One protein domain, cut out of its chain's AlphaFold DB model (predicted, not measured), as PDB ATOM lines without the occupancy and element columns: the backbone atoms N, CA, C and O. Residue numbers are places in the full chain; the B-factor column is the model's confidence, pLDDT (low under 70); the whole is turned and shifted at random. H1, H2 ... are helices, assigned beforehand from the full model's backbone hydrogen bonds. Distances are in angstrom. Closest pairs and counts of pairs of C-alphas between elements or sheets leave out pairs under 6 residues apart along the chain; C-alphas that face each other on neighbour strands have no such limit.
ATOM      1  N   GLN A   8     -47.162 -27.020 -10.040       98.12
ATOM      2  CA  GLN A   8     -47.416 -25.874 -10.923       98.12
ATOM      3  C   GLN A   8     -47.561 -26.332 -12.377       98.12
ATOM      4  O   GLN A   8     -48.560 -26.034 -13.027       98.12
ATOM      5  N   LEU A   9     -46.602 -27.136 -12.849       98.06
ATOM      6  CA  LEU A   9     -46.622 -27.712 -14.189       98.06
ATOM      7  C   LEU A   9     -47.887 -28.530 -14.415       98.06
ATOM      8  O   LEU A   9     -48.583 -28.318 -15.405       98.06
ATOM      9  N   LEU A  10     -48.194 -29.455 -13.499       97.69
ATOM     10  CA  LEU A  10     -49.359 -30.327 -13.621       97.69
ATOM     11  C   LEU A  10     -50.655 -29.520 -13.733       97.69
ATOM     12  O   LEU A  10     -51.465 -29.810 -14.605       97.69
ATOM     13  N   LEU A  11     -50.855 -28.535 -12.857       98.12
ATOM     14  CA  LEU A  11     -52.094 -27.766 -12.819       98.12
ATOM     15  C   LEU A  11     -52.238 -26.872 -14.050       98.12
ATOM     16  O   LEU A  11     -53.269 -26.943 -14.714       98.12
ATOM     17  N   GLU A  12     -51.203 -26.108 -14.407       97.62
ATOM     18  CA  GLU A  12     -51.258 -25.243 -15.591       97.62
ATOM     19  C   GLU A  12     -51.456 -26.069 -16.873       97.62
ATOM     20  O   GLU A  12     -52.331 -25.767 -17.679       97.62
ATOM     21  N   MET A  13     -50.732 -27.181 -17.043       97.38
ATOM     22  CA  MET A  13     -50.851 -28.021 -18.246       97.38
ATOM     23  C   MET A  13     -52.110 -28.893 -18.278       97.38
ATOM     24  O   MET A  13     -52.459 -29.429 -19.328       97.38
ATOM     25  N   VAL A  14     -52.809 -29.078 -17.160       96.94
ATOM     26  CA  VAL A  14     -54.133 -29.718 -17.167       96.94
ATOM     27  C   VAL A  14     -55.217 -28.708 -17.527       96.94
ATOM     28  O   VAL A  14     -56.132 -29.061 -18.270       96.94
ATOM     29  N   LEU A  15     -55.110 -27.477 -17.026       97.12
ATOM     30  CA  LEU A  15     -56.137 -26.445 -17.176       97.12
ATOM     31  C   LEU A  15     -56.036 -25.675 -18.501       97.12
ATOM     32  O   LEU A  15     -57.067 -25.319 -19.061       97.12
ATOM     33  N   GLU A  16     -54.828 -25.452 -19.024       94.81
ATOM     34  CA  GLU A  16     -54.582 -24.519 -20.141       94.81
ATOM     35  C   GLU A  16     -54.094 -25.194 -21.433       94.81
ATOM     36  O   GLU A  16     -53.737 -24.523 -22.395       94.81
ATOM     37  N   ARG A  17     -54.072 -26.530 -21.504       95.62
ATOM     38  CA  ARG A  17     -53.519 -27.252 -22.673       95.62
ATOM     39  C   ARG A  17     -54.319 -27.141 -23.972       95.62
ATOM     40  O   ARG A  17     -53.830 -27.587 -25.010       95.62
ATOM     41  N   GLU A  18     -55.573 -26.701 -23.924       96.62
ATOM     42  CA  GLU A  18     -56.435 -26.711 -25.108       96.62
ATOM     43  C   GLU A  18     -55.907 -25.747 -26.177       96.62
ATOM     44  O   GLU A  18     -55.595 -24.597 -25.900       96.62
ATOM     45  N   GLY A  19     -55.796 -26.228 -27.419       94.31
ATOM     46  CA  GLY A  19     -55.284 -25.435 -28.540       94.31
ATOM     47  C   GLY A  19     -53.760 -25.411 -28.681       94.31
ATOM     48  O   GLY A  19     -53.282 -24.966 -29.720       94.31
ATOM     49  N   LEU A  20     -53.003 -25.949 -27.717       97.06
ATOM     50  CA  LEU A  20     -51.549 -26.052 -27.832       97.06
ATOM     51  C   LEU A  20     -51.148 -27.188 -28.775       97.06
ATOM     52  O   LEU A  20     -51.575 -28.341 -28.631       97.06
ATOM     53  N   SER A  21     -50.244 -26.890 -29.702       97.88
ATOM     54  CA  SER A  21     -49.469 -27.920 -30.381       97.88
ATOM     55  C   SER A  21     -48.580 -28.668 -29.383       97.88
ATOM     56  O   SER A  21     -48.265 -28.201 -28.286       97.88
ATOM     57  N   GLY A  22     -48.096 -29.844 -29.783       96.69
ATOM     58  CA  GLY A  22     -47.168 -30.602 -28.946       96.69
ATOM     59  C   GLY A  22     -45.853 -29.864 -28.664       96.69
ATOM     60  O   GLY A  22     -45.167 -30.227 -27.712       96.69
ATOM     61  N   GLU A  23     -45.461 -28.885 -29.485       97.75
ATOM     62  CA  GLU A  23     -44.290 -28.036 -29.247       97.75
ATOM     63  C   GLU A  23     -44.582 -26.949 -28.214       97.75
ATOM     64  O   GLU A  23     -43.869 -26.880 -27.213       97.75
ATOM     65  N   GLU A  24     -45.666 -26.194 -28.398       98.06
ATOM     66  CA  GLU A  24     -46.101 -25.148 -27.463       98.06
ATOM     67  C   GLU A  24     -46.362 -25.722 -26.070       98.06
ATOM     68  O   GLU A  24     -45.874 -25.179 -25.083       98.06
ATOM     69  N   PHE A  25     -46.998 -26.898 -25.990       97.75
ATOM     70  CA  PHE A  25     -47.184 -27.614 -24.728       97.75
ATOM     71  C   PHE A  25     -45.856 -27.859 -24.003       97.75
ATOM     72  O   PHE A  25     -45.768 -27.692 -22.792       97.75
ATOM     73  N   ARG A  26     -44.797 -28.268 -24.718       97.56
ATOM     74  CA  ARG A  26     -43.498 -28.550 -24.081       97.56
ATOM     75  C   ARG A  26     -42.820 -27.280 -23.592       97.56
ATOM     76  O   ARG A  26     -42.223 -27.316 -22.521       97.56
ATOM     77  N   VAL A  27     -42.890 -26.201 -24.370       97.81
ATOM     78  CA  VAL A  27     -42.319 -24.904 -23.984       97.81
ATOM     79  C   VAL A  27     -43.039 -24.379 -22.746       97.81
ATOM     80  O   VAL A  27     -42.397 -24.152 -21.723       97.81
ATOM     81  N   GLN A  28     -44.371 -24.311 -22.789       97.44
ATOM     82  CA  GLN A  28     -45.168 -23.799 -21.679       97.44
ATOM     83  C   GLN A  28     -45.035 -24.676 -20.426       97.44
ATOM     84  O   GLN A  28     -44.880 -24.136 -19.336       97.44
ATOM     85  N   ALA A  29     -44.992 -26.010 -20.567       97.94
ATOM     86  CA  ALA A  29     -44.752 -26.929 -19.449       97.94
ATOM     87  C   ALA A  29     -43.415 -26.660 -18.737       97.94
ATOM     88  O   ALA A  29     -43.332 -26.747 -17.512       97.94
ATOM     89  N   LEU A  30     -42.356 -26.340 -19.488       98.00
ATOM     90  CA  LEU A  30     -41.066 -25.985 -18.895       98.00
ATOM     91  C   LEU A  30     -41.132 -24.619 -18.213       98.00
ATOM     92  O   LEU A  30     -40.644 -24.478 -17.096       98.00
ATOM     93  N   GLU A  31     -41.740 -23.623 -18.851       97.31
ATOM     94  CA  GLU A  31     -41.871 -22.281 -18.279       97.31
ATOM     95  C   GLU A  31     -42.650 -22.296 -16.963       97.31
ATOM     96  O   GLU A  31     -42.149 -21.809 -15.947       97.31
ATOM     97  N   CYS A  32     -43.836 -22.909 -16.938       97.38
ATOM     98  CA  CYS A  32     -44.632 -22.991 -15.718       97.38
ATOM     99  C   CYS A  32     -43.973 -23.867 -14.648       97.38
ATOM    100  O   CYS A  32     -43.981 -23.513 -13.469       97.38
ATOM    101  N   GLY A  33     -43.321 -24.962 -15.051       97.62
ATOM    102  CA  GLY A  33     -42.545 -25.803 -14.146       97.62
ATOM    103  C   GLY A  33     -41.430 -25.032 -13.441       97.62
ATOM    104  O   GLY A  33     -41.326 -25.120 -12.218       97.62
ATOM    105  N   HIS A  34     -40.643 -24.238 -14.174       97.81
ATOM    106  CA  HIS A  34     -39.580 -23.415 -13.587       97.81
ATOM    107  C   HIS A  34     -40.125 -22.315 -12.671       97.81
ATOM    108  O   HIS A  34     -39.558 -22.096 -11.605       97.81
ATOM    109  N   ARG A  35     -41.244 -21.668 -13.032       96.56
ATOM    110  CA  ARG A  35     -41.897 -20.670 -12.159       96.56
ATOM    111  C   ARG A  35     -42.341 -21.253 -10.817       96.56
ATOM    112  O   ARG A  35     -42.361 -20.535  -9.825       96.56
ATOM    113  N   GLY A  36     -42.676 -22.542 -10.778       96.12
ATOM    114  CA  GLY A  36     -43.041 -23.249  -9.548       96.12
ATOM    115  C   GLY A  36     -41.876 -23.523  -8.586       96.12
ATOM    116  O   GLY A  36     -42.102 -24.105  -7.527       96.12
ATOM    117  N   LEU A  37     -40.639 -23.154  -8.938       96.88
ATOM    118  CA  LEU A  37     -39.454 -23.351  -8.106       96.88
ATOM    119  C   LEU A  37     -39.052 -22.026  -7.454       96.88
ATOM    120  O   LEU A  37     -38.555 -21.120  -8.116       96.88
ATOM    121  N   THR A  38     -39.242 -21.933  -6.142       94.44
ATOM    122  CA  THR A  38     -38.826 -20.781  -5.334       94.44
ATOM    123  C   THR A  38     -38.287 -21.240  -3.977       94.44
ATOM    124  O   THR A  38     -38.620 -22.327  -3.493       94.44
ATOM    125  N   SER A  39     -37.428 -20.418  -3.375       95.81
ATOM    126  CA  SER A  39     -36.856 -20.626  -2.048       95.81
ATOM    127  C   SER A  39     -37.626 -19.792  -1.034       95.81
ATOM    128  O   SER A  39     -37.493 -18.572  -0.986       95.81
ATOM    129  N   LEU A  40     -38.414 -20.453  -0.182       94.38
ATOM    130  CA  LEU A  40     -39.165 -19.765   0.872       94.38
ATOM    131  C   LEU A  40     -38.245 -18.959   1.801       94.38
ATOM    132  O   LEU A  40     -38.628 -17.895   2.272       94.38
ATOM    133  N   VAL A  41     -37.038 -19.463   2.061       95.56
ATOM    134  CA  VAL A  41     -36.049 -18.779   2.903       95.56
ATOM    135  C   VAL A  41     -35.638 -17.445   2.282       95.56
ATOM    136  O   VAL A  41     -35.616 -16.436   2.986       95.56
ATOM    137  N   ASP A  42     -35.377 -17.426   0.974       93.62
ATOM    138  CA  ASP A  42     -34.966 -16.206   0.273       93.62
ATOM    139  C   ASP A  42     -36.126 -15.203   0.183       93.62
ATOM    140  O   ASP A  42     -35.928 -14.008   0.400       93.62
ATOM    141  N   GLU A  43     -37.355 -15.679  -0.054       92.31
ATOM    142  CA  GLU A  43     -38.542 -14.814  -0.089       92.31
ATOM    143  C   GLU A  43     -38.844 -14.178   1.276       92.31
ATOM    144  O   GLU A  43     -39.111 -12.980   1.360       92.31
ATOM    145  N   LEU A  44     -38.739 -14.943   2.370       91.31
ATOM    146  CA  LEU A  44     -38.919 -14.400   3.721       91.31
ATOM    147  C   LEU A  44     -37.830 -13.382   4.087       91.31
ATOM    148  O   LEU A  44     -38.127 -12.397   4.765       91.31
ATOM    149  N   GLY A  45     -36.594 -13.593   3.623       91.31
ATOM    150  CA  GLY A  45     -35.504 -12.630   3.783       91.31
ATOM    151  C   GLY A  45     -35.821 -11.285   3.125       91.31
ATOM    152  O   GLY A  45     -35.678 -10.245   3.762       91.31
ATOM    153  N   ARG A  46     -36.340 -11.305   1.892       86.94
ATOM    154  CA  ARG A  46     -36.737 -10.092   1.154       86.94
ATOM    155  C   ARG A  46     -37.899  -9.352   1.815       86.94
ATOM    156  O   ARG A  46     -37.833  -8.138   1.969       86.94
ATOM    157  N   CYS A  47     -38.928 -10.071   2.276       79.38
ATOM    158  CA  CYS A  47     -40.047  -9.445   2.990       79.38
ATOM    159  C   CYS A  47     -39.607  -8.726   4.275       79.38
ATOM    160  O   CYS A  47     -40.190  -7.706   4.633       79.38
ATOM    161  N   HIS A  48     -38.596  -9.245   4.978       73.19
ATOM    162  CA  HIS A  48     -38.092  -8.618   6.199       73.19
ATOM    163  C   HIS A  48     -37.304  -7.327   5.920       73.19
ATOM    164  O   HIS A  48     -37.374  -6.401   6.723       73.19
ATOM    165  N   GLU A  49     -36.596  -7.232   4.790       68.38
ATOM    166  CA  GLU A  49     -35.916  -5.991   4.378       68.38
ATOM    167  C   GLU A  49     -36.895  -4.902   3.904       68.38
ATOM    168  O   GLU A  49     -36.604  -3.713   4.024       68.38
ATOM    169  N   GLU A  50     -38.067  -5.291   3.393       63.91
ATOM    170  CA  GLU A  50     -39.090  -4.370   2.881       63.91
ATOM    171  C   GLU A  50     -40.048  -3.830   3.961       63.91
ATOM    172  O   GLU A  50     -40.754  -2.853   3.706       63.91
ATOM    173  N   CYS A  51     -40.071  -4.404   5.170       60.31
ATOM    174  CA  CYS A  51     -40.774  -3.816   6.311       60.31
ATOM    175  C   CYS A  51     -39.931  -2.672   6.900       60.31
ATOM    176  O   CYS A  51     -38.940  -2.958   7.579       60.31
TER     177      CYS A  51
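What this domain is: This is residues 8 to 51 of the 57 residues of the protein "N-acetylgalactosamine-specific PTS system EIIA component 2" of Escherichia coli (UniProt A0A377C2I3). The longest helix, H2, and the shorter H1 pack into a helical hairpin, and residues 38 to 51, with H3, stick out from it as a free arm that adds to the length. The printed part has 44 residues, with three named helices in the order H1, H2, H3 and no named strand: all helix. It is extended, with a radius of gyration of the C-alphas of 14.9 A and spans of 44 by 15 by 14 A.

How they stand to each other: Start at H2, residues 22 to 35: H1, residues 8 to 15, touches it, closest at the C-alphas of Leu 9 and Gly 33, 4.5 A apart. This hairpin's helices run opposite ways at a steep tilt of 42 degrees. H3, residues 40 to 50, is apart from both. Every O i to N i+4 pair is within hydrogen-bond range in H1 and H3, and 9 of 10 in H2.

Where its parts are: Find C-alpha 22 at (-47.168, -30.602, -28.946); from there H2 runs 20.2 A to C-alpha 35. H1, 10.7 A long, begins at C-alpha 8, (-47.416, -25.874, -10.923). H3, 15.5 A long, ends at C-alpha 50, (-39.090, -4.370, 2.881).

The domain as a whole: The farthest C-alphas, Ser 21 and Cys 51, are 44.8 A apart. The printed part has no cut and no long link. Look at residues 49 to 51 for pLDDT under 70.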